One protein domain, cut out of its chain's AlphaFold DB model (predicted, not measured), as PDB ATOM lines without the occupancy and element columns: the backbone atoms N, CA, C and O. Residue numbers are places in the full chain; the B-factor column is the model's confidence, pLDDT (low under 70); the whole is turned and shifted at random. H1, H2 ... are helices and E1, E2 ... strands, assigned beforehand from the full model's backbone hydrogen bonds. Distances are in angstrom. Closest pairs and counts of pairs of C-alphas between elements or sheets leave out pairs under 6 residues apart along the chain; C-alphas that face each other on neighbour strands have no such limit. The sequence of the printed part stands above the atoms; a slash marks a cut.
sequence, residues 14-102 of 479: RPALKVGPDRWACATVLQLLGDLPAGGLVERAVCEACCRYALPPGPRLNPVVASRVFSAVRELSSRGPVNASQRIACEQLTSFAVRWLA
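This is residues 14 to 102 of the 479 residues of an uncharacterized protein of Limnoglobus roseus (UniProt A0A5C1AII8). An antiparallel ribbon, E1 and E2, lies to one side of a helical hairpin, H3 and H4, with H1 and H2 packed on H3. The printed part has 89 residues, mostly helix. It is compact: radius of gyration of the C-alphas 13.0 A, spans 35, 31 and 18 A.

Along the chain come E1, residues 23 to 26, from C-alpha 23 at (157.939, 120.512, 153.539), H1, 27 to 33, E2, 41 to 43, H2, 44 to 51, H3, 63 to 78, and H4, 84 to 102, 27.0 A long, to C-alpha 102 at (180.297, 105.715, 148.360).

Between E1 and E2, N 24 and O 42 are within hydrogen-bond range, 3.0 A. H3 and H4 touch, opposite ways, at a shallow tilt of 33 degrees, only just short of steep; closest are C-alphas 66 and 97, 4.6 A. H1, H2 and H3 have every O i to N i+4 pair within range, H4 14 of 15.

The H2 to H3 link is long. The printed part has no cut; no printed residue is under 70.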
ATOM      1  N   ARG A  14     163.664 127.186 148.923       88.94
ATOM      2  CA  ARG A  14     162.709 128.027 148.177       88.94
ATOM      3  C   ARG A  14     161.408 128.175 148.979       88.94
ATOM      4  O   ARG A  14     160.504 127.357 148.816       88.94
ATOM      5  N   PRO A  15     161.285 129.194 149.856       79.94
ATOM      6  CA  PRO A  15     160.108 129.363 150.713       79.94
ATOM      7  C   PRO A  15     158.797 129.529 149.939       79.94
ATOM      8  O   PRO A  15     157.757 129.090 150.416       79.94
ATOM      9  N   ALA A  16     158.858 130.107 148.735       81.25
ATOM     10  CA  ALA A  16     157.699 130.320 147.867       81.25
ATOM     11  C   ALA A  16     157.047 129.016 147.360       81.25
ATOM     12  O   ALA A  16     155.899 129.038 146.937       81.25
ATOM     13  N   LEU A  17     157.749 127.878 147.429       82.38
ATOM     14  CA  LEU A  17     157.261 126.560 146.999       82.38
ATOM     15  C   LEU A  17     156.960 125.654 148.208       82.38
ATOM     16  O   LEU A  17     157.326 124.478 148.236       82.38
ATOM     17  N   LYS A  18     156.363 126.223 149.261       77.19
ATOM     18  CA  LYS A  18     156.002 125.497 150.487       77.19
ATOM     19  C   LYS A  18     154.755 124.641 150.248       77.19
ATOM     20  O   LYS A  18     153.727 125.153 149.815       77.19
ATOM     21  N   VAL A  19     154.833 123.353 150.588       82.12
ATOM     22  CA  VAL A  19     153.707 122.408 150.489       82.12
ATOM     23  C   VAL A  19     153.422 121.849 151.882       82.12
ATOM     24  O   VAL A  19     153.908 120.786 152.256       82.12
ATOM     25  N   GLY A  20     152.663 122.599 152.683       85.06
ATOM     26  CA  GLY A  20     152.372 122.256 154.082       85.06
ATOM     27  C   GLY A  20     153.407 122.790 155.086       85.06
ATOM     28  O   GLY A  20     154.388 123.418 154.687       85.06
ATOM     29  N   PRO A  21     153.184 122.605 156.401       84.81
ATOM     30  CA  PRO A  21     153.969 123.258 157.453       84.81
ATOM     31  C   PRO A  21     155.459 122.878 157.439       84.81
ATOM     32  O   PRO A  21     156.284 123.777 157.632       84.81
ATOM     33  N   ASP A  22     155.781 121.625 157.087       88.38
ATOM     34  CA  ASP A  22     157.110 121.015 157.282       88.38
ATOM     35  C   ASP A  22     157.793 120.492 156.008       88.38
ATOM     36  O   ASP A  22     158.759 119.728 156.088       88.38
ATOM     37  N   ARG A  23     157.315 120.888 154.819       91.06
ATOM     38  CA  ARG A  23     157.939 120.512 153.539       91.06
ATOM     39  C   ARG A  23     158.288 121.744 152.718       91.06
ATOM     40  O   ARG A  23     157.450 122.617 152.479       91.06
ATOM     41  N   TRP A  24     159.523 121.778 152.231       90.12
ATOM     42  CA  TRP A  24     160.031 122.849 151.374       90.12
ATOM     43  C   TRP A  24     160.637 122.281 150.110       90.12
ATOM     44  O   TRP A  24     161.174 121.178 150.116       90.12
ATOM     45  N   ALA A  25     160.616 123.063 149.038       93.00
ATOM     46  CA  ALA A  25     161.410 122.740 147.869       93.00
ATOM     47  C   ALA A  25     162.889 123.094 148.105       93.00
ATOM     48  O   ALA A  25     163.219 124.204 148.547       93.00
ATOM     49  N   CYS A  26     163.777 122.150 147.792       94.56
ATOM     50  CA  CYS A  26     165.222 122.359 147.787       94.56
ATOM     51  C   CYS A  26     165.687 122.690 146.366       94.56
ATOM     52  O   CYS A  26     165.582 121.857 145.470       94.56
ATOM     53  N   ALA A  27     166.231 123.890 146.165       93.62
ATOM     54  CA  ALA A  27     166.733 124.375 144.884       93.62
ATOM     55  C   ALA A  27     167.809 123.460 144.293       93.62
ATOM     56  O   ALA A  27     167.768 123.214 143.100       93.62
ATOM     57  N   THR A  28     168.724 122.921 145.106       93.62
ATOM     58  CA  THR A  28     169.768 121.996 144.628       93.62
ATOM     59  C   THR A  28     169.175 120.676 144.147       93.62
ATOM     60  O   THR A  28     169.560 120.175 143.099       93.62
ATOM     61  N   VAL A  29     168.213 120.114 144.889       95.19
ATOM     62  CA  VAL A  29     167.535 118.875 144.477       95.19
ATOM     63  C   VAL A  29     166.731 119.123 143.201       95.19
ATOM     64  O   VAL A  29     166.832 118.335 142.273       95.19
ATOM     65  N   LEU A  30     165.990 120.234 143.121       94.50
ATOM     66  CA  LEU A  30     165.261 120.625 141.910       94.50
ATOM     67  C   LEU A  30     166.195 120.834 140.712       94.50
ATOM     68  O   LEU A  30     165.907 120.339 139.632       94.50
ATOM     69  N   GLN A  31     167.316 121.528 140.908       94.75
ATOM     70  CA  GLN A  31     168.329 121.752 139.876       94.75
ATOM     71  C   GLN A  31     168.854 120.427 139.326       94.75
ATOM     72  O   GLN A  31     168.901 120.267 138.115       94.75
ATOM     73  N   LEU A  32     169.202 119.475 140.200       95.19
ATOM     74  CA  LEU A  32     169.704 118.159 139.796       95.19
ATOM     75  C   LEU A  32     168.636 117.333 139.074       95.19
ATOM     76  O   LEU A  32     168.937 116.702 138.067       95.19
ATOM     77  N   LEU A  33     167.395 117.346 139.568       94.75
ATOM     78  CA  LEU A  33     166.286 116.622 138.942       94.75
ATOM     79  C   LEU A  33     165.884 117.224 137.584       94.75
ATOM     80  O   LEU A  33     165.378 116.494 136.736       94.75
ATOM     81  N   GLY A  34     166.130 118.519 137.353       93.56
ATOM     82  CA  GLY A  34     165.782 119.198 136.106       93.56
ATOM     83  C   GLY A  34     164.289 119.069 135.795       93.56
ATOM     84  O   GLY A  34     163.447 119.330 136.652       93.56
ATOM     85  N   ASP A  35     163.973 118.609 134.583       91.25
ATOM     86  CA  ASP A  35     162.597 118.408 134.107       91.25
ATOM     87  C   ASP A  35     161.984 117.056 134.521       91.25
ATOM     88  O   ASP A  35     160.890 116.696 134.077       91.25
ATOM     89  N   LEU A  36     162.674 116.258 135.344       90.19
ATOM     90  CA  LEU A  36     162.106 115.005 135.828       90.19
ATOM     91  C   LEU A  36     160.884 115.295 136.715       90.19
ATOM     92  O   LEU A  36     160.961 116.145 137.605       90.19
ATOM     93  N   PRO A  37     159.774 114.547 136.572       85.88
ATOM     94  CA  PRO A  37     158.557 114.744 137.365       85.88
ATOM     95  C   PRO A  37     158.693 114.205 138.804       85.88
ATOM     96  O   PRO A  37     157.740 113.701 139.400       85.88
ATOM     97  N   ALA A  38     159.892 114.293 139.376       76.94
ATOM     98  CA  ALA A  38     160.190 113.950 140.751       76.94
ATOM     99  C   ALA A  38     160.121 115.222 141.611       76.94
ATOM    100  O   ALA A  38     160.805 116.214 141.364       76.94
ATOM    101  N   GLY A  39     159.268 115.219 142.637       77.50
ATOM    102  CA  GLY A  39     159.091 116.387 143.496       77.50
ATOM    103  C   GLY A  39     160.347 116.683 144.323       77.50
ATOM    104  O   GLY A  39     160.700 115.909 145.211       77.50
ATOM    105  N   GLY A  40     160.971 117.848 144.121       86.12
ATOM    106  CA  GLY A  40     162.115 118.340 144.912       86.12
ATOM    107  C   GLY A  40     161.774 118.790 146.341       86.12
ATOM    108  O   GLY A  40     162.481 119.615 146.925       86.12
ATOM    109  N   LEU A  41     160.672 118.278 146.894       91.94
ATOM    110  CA  LEU A  41     160.232 118.547 148.255       91.94
ATOM    111  C   LEU A  41     161.061 117.733 149.249       91.94
ATOM    112  O   LEU A  41     161.298 116.535 149.058       91.94
ATOM    113  N   VAL A  42     161.463 118.393 150.329       93.44
ATOM    114  CA  VAL A  42     162.224 117.839 151.449       93.44
ATOM    115  C   VAL A  42     161.555 118.209 152.769       93.44
ATOM    116  O   VAL A  42     161.035 119.315 152.928       93.44
ATOM    117  N   GLU A  43     161.551 117.266 153.705       94.12
ATOM    118  CA  GLU A  43     161.043 117.463 155.065       94.12
ATOM    119  C   GLU A  43     162.032 118.258 155.929       94.12
ATOM    120  O   GLU A  43     163.233 118.305 155.636       94.12
ATOM    121  N   ARG A  44     161.554 118.845 157.036       92.62
ATOM    122  CA  ARG A  44     162.396 119.648 157.951       92.62
ATOM    123  C   ARG A  44     163.591 118.873 158.462       92.62
ATOM    124  O   ARG A  44     164.708 119.377 158.386       92.62
ATOM    125  N   ALA A  45     163.361 117.638 158.895       94.31
ATOM    126  CA  ALA A  45     164.404 116.763 159.407       94.31
ATOM    127  C   ALA A  45     165.512 116.512 158.366       94.31
ATOM    128  O   ALA A  45     166.696 116.530 158.700       94.31
ATOM    129  N   VAL A  46     165.152 116.363 157.084       94.50
ATOM    130  CA  VAL A  46     166.116 116.202 155.980       94.50
ATOM    131  C   VAL A  46     166.923 117.487 155.774       94.50
ATOM    132  O   VAL A  46     168.144 117.434 155.617       94.50
ATOM    133  N   CYS A  47     166.277 118.657 155.825       93.19
ATOM    134  CA  CYS A  47     166.974 119.945 155.772       93.19
ATOM    135  C   CYS A  47     167.938 120.134 156.950       93.19
ATOM    136  O   CYS A  47     169.070 120.574 156.746       93.19
ATOM    137  N   GLU A  48     167.512 119.796 158.167       94.38
ATOM    138  CA  GLU A  48     168.335 119.875 159.377       94.38
ATOM    139  C   GLU A  48     169.550 118.954 159.274       94.38
ATOM    140  O   GLU A  48     170.668 119.396 159.533       94.38
ATOM    141  N   ALA A  49     169.361 117.712 158.817       93.88
ATOM    142  CA  ALA A  49     170.454 116.781 158.563       93.88
ATOM    143  C   ALA A  49     171.438 117.331 157.519       93.88
ATOM    144  O   ALA A  49     172.642 117.338 157.760       93.88
ATOM    145  N   CYS A  50     170.943 117.858 156.393       94.06
ATOM    146  CA  CYS A  50     171.773 118.461 155.345       94.06
ATOM    147  C   CYS A  50     172.609 119.640 155.872       94.06
ATOM    148  O   CYS A  50     173.803 119.741 155.575       94.06
ATOM    149  N   CYS A  51     172.010 120.508 156.696       92.44
ATOM    150  CA  CYS A  51     172.661 121.701 157.242       92.44
ATOM    151  C   CYS A  51     173.774 121.400 158.264       92.44
ATOM    152  O   CYS A  51     174.593 122.282 158.528       92.44
ATOM    153  N   ARG A  52     173.848 120.172 158.800       91.88
ATOM    154  CA  ARG A  52     174.946 119.721 159.680       91.88
ATOM    155  C   ARG A  52     176.259 119.475 158.935       91.88
ATOM    156  O   ARG A  52     177.314 119.485 159.559       91.88
ATOM    157  N   TYR A  53     176.203 119.276 157.623       88.88
ATOM    158  CA  TYR A  53     177.386 119.103 156.783       88.88
ATOM    159  C   TYR A  53     177.845 120.449 156.212       88.88
ATOM    160  O   TYR A  53     177.030 121.345 155.969       88.88
ATOM    161  N   ALA A  54     179.140 120.585 155.931       86.25
ATOM    162  CA  ALA A  54     179.642 121.686 155.112       86.25
ATOM    163  C   ALA A  54     179.090 121.580 153.677       86.25
ATOM    164  O   ALA A  54     178.795 120.482 153.197       86.25
ATOM    165  N   LEU A  55     178.927 122.717 152.994       82.25
ATOM    166  CA  LEU A  55     178.692 122.695 151.548       82.25
ATOM    167  C   LEU A  55     180.007 122.326 150.872       82.25
ATOM    168  O   LEU A  55     180.995 123.028 151.091       82.25
ATOM    169  N   PRO A  56     180.053 121.234 150.100       83.00
ATOM    170  CA  PRO A  56     181.273 120.898 149.403       83.00
ATOM    171  C   PRO A  56     181.450 121.840 148.189       83.00
ATOM    172  O   PRO A  56     180.457 122.337 147.651       83.00
ATOM    173  N   PRO A  57     182.692 122.130 147.767       77.88
ATOM    174  CA  PRO A  57     182.945 122.951 146.586       77.88
ATOM    175  C   PRO A  57     182.678 122.177 145.284       77.88
ATOM    176  O   PRO A  57     182.811 120.951 145.238       77.88
ATOM    177  N   GLY A  58     182.375 122.907 144.207       80.69
ATOM    178  CA  GLY A  58     182.247 122.353 142.854       80.69
ATOM    179  C   GLY A  58     181.099 121.339 142.702       80.69
ATOM    180  O   GLY A  58     180.063 121.500 143.347       80.69
ATOM    181  N   PRO A  59     181.262 120.282 141.877       84.38
ATOM    182  CA  PRO A  59     180.200 119.315 141.581       84.38
ATOM    183  C   PRO A  59     179.986 118.266 142.684       84.38
ATOM    184  O   PRO A  59     179.297 117.267 142.484       84.38
ATOM    185  N   ARG A  60     180.609 118.436 143.853       88.31
ATOM    186  CA  ARG A  60     180.459 117.502 144.969       88.31
ATOM    187  C   ARG A  60     179.064 117.628 145.574       88.31
ATOM    188  O   ARG A  60     178.566 118.736 145.770       88.31
ATOM    189  N   LEU A  61     178.437 116.507 145.934       89.81
ATOM    190  CA  LEU A  61     177.155 116.540 146.640       89.81
ATOM    191  C   LEU A  61     177.319 116.367 148.143       89.81
ATOM    192  O   LEU A  61     178.070 115.534 148.639       89.81
ATOM    193  N   ASN A  62     176.519 117.134 148.877       91.94
ATOM    194  CA  ASN A  62     176.212 116.827 150.263       91.94
ATOM    195  C   ASN A  62     175.552 115.431 150.332       91.94
ATOM    196  O   ASN A  62     174.602 115.201 149.576       91.94
ATOM    197  N   PRO A  63     175.963 114.526 151.236       92.56
ATOM    198  CA  PRO A  63     175.430 113.163 151.255       92.56
ATOM    199  C   PRO A  63     173.915 113.068 151.461       92.56
ATOM    200  O   PRO A  63     173.263 112.185 150.907       92.56
ATOM    201  N   VAL A  64     173.323 114.005 152.209       93.88
ATOM    202  CA  VAL A  64     171.867 114.070 152.400       93.88
ATOM    203  C   VAL A  64     171.170 114.478 151.099       93.88
ATOM    204  O   VAL A  64     170.119 113.936 150.761       93.88
ATOM    205  N   VAL A  65     171.773 115.390 150.331       94.62
ATOM    206  CA  VAL A  65     171.282 115.766 148.995       94.62
ATOM    207  C   VAL A  65     171.416 114.590 148.028       94.62
ATOM    208  O   VAL A  65     170.442 114.269 147.354       94.62
ATOM    209  N   ALA A  66     172.567 113.912 148.004       95.12
ATOM    210  CA  ALA A  66     172.795 112.732 147.169       95.12
ATOM    211  C   ALA A  66     171.772 111.622 147.469       95.12
ATOM    212  O   ALA A  66     171.103 111.134 146.561       95.12
ATOM    213  N   SER A  67     171.559 111.302 148.750       95.38
ATOM    214  CA  SER A  67     170.555 110.327 149.192       95.38
ATOM    215  C   SER A  67     169.134 110.717 148.768       95.38
ATOM    216  O   SER A  67     168.358 109.864 148.320       95.38
ATOM    217  N   ARG A  68     168.790 112.012 148.840       95.75
ATOM    218  CA  ARG A  68     167.472 112.493 148.412       95.75
ATOM    219  C   ARG A  68     167.283 112.382 146.902       95.75
ATOM    220  O   ARG A  68     166.218 111.935 146.483       95.75
ATOM    221  N   VAL A  69     168.283 112.766 146.107       95.50
ATOM    222  CA  VAL A  69     168.256 112.637 144.640       95.50
ATOM    223  C   VAL A  69     168.128 111.172 144.244       95.50
ATOM    224  O   VAL A  69     167.229 110.831 143.480       95.50
ATOM    225  N   PHE A  70     168.942 110.294 144.834       95.56
ATOM    226  CA  PHE A  70     168.871 108.852 144.605       95.56
ATOM    227  C   PHE A  70     167.469 108.299 144.898       95.56
ATOM    228  O   PHE A  70     166.864 107.645 144.054       95.56
ATOM    229  N   SER A  71     166.907 108.624 146.067       94.81
ATOM    230  CA  SER A  71     165.554 108.193 146.447       94.81
ATOM    231  C   SER A  71     164.485 108.693 145.472       94.81
ATOM    232  O   SER A  71     163.603 107.931 145.084       94.81
ATOM    233  N   ALA A  72     164.574 109.957 145.051       94.12
ATOM    234  CA  ALA A  72     163.620 110.565 144.128       94.12
ATOM    235  C   ALA A  72     163.657 109.907 142.737       94.12
ATOM    236  O   ALA A  72     162.613 109.637 142.147       94.12
ATOM    237  N   VAL A  73     164.852 109.594 142.235       94.38
ATOM    238  CA  VAL A  73     165.034 108.896 140.956       94.38
ATOM    239  C   VAL A  73     164.543 107.447 141.026       94.38
ATOM    240  O   VAL A  73     163.892 106.968 140.095       94.38
ATOM    241  N   ARG A  74     164.791 106.749 142.140       93.50
ATOM    242  CA  ARG A  74     164.279 105.388 142.376       93.50
ATOM    243  C   ARG A  74     162.756 105.347 142.425       93.50
ATOM    244  O   ARG A  74     162.159 104.447 141.840       93.50
ATOM    245  N   GLU A  75     162.139 106.323 143.086       93.00
ATOM    246  CA  GLU A  75     160.683 106.483 143.120       93.00
ATOM    247  C   GLU A  75     160.113 106.771 141.728       93.00
ATOM    248  O   GLU A  75     159.085 106.219 141.354       93.00
ATOM    249  N   LEU A  76     160.781 107.609 140.932       91.94
ATOM    250  CA  LEU A  76     160.346 107.865 139.562       91.94
ATOM    251  C   LEU A  76     160.424 106.597 138.702       91.94
ATOM    252  O   LEU A  76     159.478 106.272 137.991       91.94
ATOM    253  N   SER A  77     161.523 105.855 138.823       90.31
ATOM    254  CA  SER A  77     161.762 104.624 138.063       90.31
ATOM    255  C   SER A  77     160.781 103.500 138.421       90.31
ATOM    256  O   SER A  77     160.546 102.617 137.601       90.31
ATOM    257  N   SER A  78     160.178 103.517 139.618       91.25
ATOM    258  CA  SER A  78     159.178 102.521 140.029       91.25
ATOM    259  C   SER A  78     157.750 102.832 139.564       91.25
ATOM    260  O   SER A  78     156.898 101.946 139.606       91.25
ATOM    261  N   ARG A  79     157.466 104.061 139.107       90.88
ATOM    262  CA  ARG A  79     156.112 104.516 138.731       90.88
ATOM    263  C   ARG A  79     155.678 104.153 137.304       90.88
ATOM    264  O   ARG A  79     154.550 104.471 136.934       90.88
ATOM    265  N   GLY A  80     156.519 103.483 136.516       80.50
ATOM    266  CA  GLY A  80     156.170 102.996 135.177       80.50
ATOM    267  C   GLY A  80     157.047 103.572 134.059       80.50
ATOM    268  O   GLY A  80     158.141 104.065 134.336       80.50
ATOM    269  N   PRO A  81     156.615 103.462 132.788       72.31
ATOM    270  CA  PRO A  81     157.475 103.729 131.643       72.31
ATOM    271  C   PRO A  81     157.880 105.204 131.582       72.31
ATOM    272  O   PRO A  81     157.057 106.095 131.382       72.31
ATOM    273  N   VAL A  82     159.179 105.441 131.725       85.88
ATOM    274  CA  VAL A  82     159.846 106.704 131.408       85.88
ATOM    275  C   VAL A  82     160.256 106.694 129.936       85.88
ATOM    276  O   VAL A  82     160.632 105.650 129.399       85.88
ATOM    277  N   ASN A  83     160.202 107.846 129.266       92.19
ATOM    278  CA  ASN A  83     160.761 107.934 127.914       92.19
ATOM    279  C   ASN A  83     162.298 107.778 127.947       92.19
ATOM    280  O   ASN A  83     162.919 107.843 129.009       92.19
ATOM    281  N   ALA A  84     162.922 107.580 126.783       91.06
ATOM    282  CA  ALA A  84     164.365 107.352 126.674       91.06
ATOM    283  C   ALA A  84     165.207 108.424 127.382       91.06
ATOM    284  O   ALA A  84     166.087 108.097 128.175       91.06
ATOM    285  N   SER A  85     164.900 109.700 127.140       92.00
ATOM    286  CA  SER A  85     165.620 110.833 127.724       92.00
ATOM    287  C   SER A  85     165.491 110.872 129.247       92.00
ATOM    288  O   SER A  85     166.475 111.100 129.945       92.00
ATOM    289  N   GLN A  86     164.295 110.603 129.775       93.31
ATOM    290  CA  GLN A  86     164.054 110.512 131.215       93.31
ATOM    291  C   GLN A  86     164.797 109.330 131.835       93.31
ATOM    292  O   GLN A  86     165.406 109.494 132.887       93.31
ATOM    293  N   ARG A  87     164.805 108.163 131.177       93.56
ATOM    294  CA  ARG A  87     165.573 107.000 131.637       93.56
ATOM    295  C   ARG A  87     167.060 107.324 131.720       93.56
ATOM    296  O   ARG A  87     167.659 107.108 132.764       93.56
ATOM    297  N   ILE A  88     167.636 107.905 130.669       93.56
ATOM    298  CA  ILE A  88     169.051 108.309 130.650       93.56
ATOM    299  C   ILE A  88     169.345 109.304 131.778       93.56
ATOM    300  O   ILE A  88     170.318 109.125 132.506       93.56
ATOM    301  N   ALA A  89     168.493 110.315 131.971       94.25
ATOM    302  CA  ALA A  89     168.660 111.286 133.050       94.25
ATOM    303  C   ALA A  89     168.584 110.634 134.443       94.25
ATOM    304  O   ALA A  89     169.386 110.973 135.316       94.25
ATOM    305  N   CYS A  90     167.667 109.683 134.654       94.75
ATOM    306  CA  CYS A  90     167.579 108.893 135.882       94.75
ATOM    307  C   CYS A  90     168.866 108.100 136.141       94.75
ATOM    308  O   CYS A  90     169.413 108.172 137.240       94.75
ATOM    309  N   GLU A  91     169.386 107.380 135.147       94.31
ATOM    310  CA  GLU A  91     170.618 106.597 135.312       94.31
ATOM    311  C   GLU A  91     171.821 107.510 135.590       94.31
ATOM    312  O   GLU A  91     172.549 107.312 136.559       94.31
ATOM    313  N   GLN A  92     171.962 108.607 134.839       94.00
ATOM    314  CA  GLN A  92     173.019 109.600 135.057       94.00
ATOM    315  C   GLN A  92     172.969 110.212 136.464       94.00
ATOM    316  O   GLN A  92     174.008 110.350 137.116       94.00
ATOM    317  N   LEU A  93     171.776 110.565 136.955       95.12
ATOM    318  CA  LEU A  93     171.590 111.071 138.316       95.12
ATOM    319  C   LEU A  93     171.855 110.007 139.376       95.12
ATOM    320  O   LEU A  93     172.387 110.337 140.435       95.12
ATOM    321  N   THR A  94     171.507 108.752 139.097       94.81
ATOM    322  CA  THR A  94     171.787 107.622 139.983       94.81
ATOM    323  C   THR A  94     173.289 107.447 140.141       94.81
ATOM    324  O   THR A  94     173.778 107.534 141.266       94.81
ATOM    325  N   SER A  95     174.041 107.312 139.045       91.94
ATOM    326  CA  SER A  95     175.500 107.164 139.099       91.94
ATOM    327  C   SER A  95     176.174 108.390 139.727       91.94
ATOM    328  O   SER A  95     177.109 108.248 140.515       91.94
ATOM    329  N   PHE A  96     175.675 109.602 139.454       93.31
ATOM    330  CA  PHE A  96     176.172 110.820 140.099       93.31
ATOM    331  C   PHE A  96     175.917 110.831 141.613       93.31
ATOM    332  O   PHE A  96     176.816 111.157 142.382       93.31
ATOM    333  N   ALA A  97     174.721 110.451 142.066       94.06
ATOM    334  CA  ALA A  97     174.391 110.396 143.486       94.06
ATOM    335  C   ALA A  97     175.154 109.281 144.220       94.06
ATOM    336  O   ALA A  97     175.665 109.522 145.313       94.06
ATOM    337  N   VAL A  98     175.264 108.086 143.625       92.19
ATOM    338  CA  VAL A  98     175.963 106.931 144.215       92.19
ATOM    339  C   VAL A  98     177.431 107.240 144.469       92.19
ATOM    340  O   VAL A  98     177.918 106.921 145.552       92.19
ATOM    341  N   ARG A  99     178.112 107.928 143.544       88.06
ATOM    342  CA  ARG A  99     179.495 108.386 143.750       88.06
ATOM    343  C   ARG A  99     179.666 109.092 145.097       88.06
ATOM    344  O   ARG A  99     180.518 108.715 145.891       88.06
ATOM    345  N   TRP A 100     178.813 110.071 145.386       87.56
ATOM    346  CA  TRP A 100     178.918 110.874 146.609       87.56
ATOM    347  C   TRP A 100     178.403 110.162 147.867       87.56
ATOM    348  O   TRP A 100     178.636 110.631 148.980       87.56
ATOM    349  N   LEU A 101     177.705 109.036 147.709       89.62
ATOM    350  CA  LEU A 101     177.333 108.158 148.817       89.62
ATOM    351  C   LEU A 101     178.464 107.178 149.167       89.62
ATOM    352  O   LEU A 101     178.686 106.924 150.349       89.62
ATOM    353  N   ALA A 102     179.195 106.665 148.172       80.44
ATOM    354  CA  ALA A 102     180.297 105.715 148.360       80.44
ATOM    355  C   ALA A 102     181.507 106.326 149.093       80.44
ATOM    356  O   ALA A 102     182.161 105.647 149.887       80.44
TER     357      ALA A 102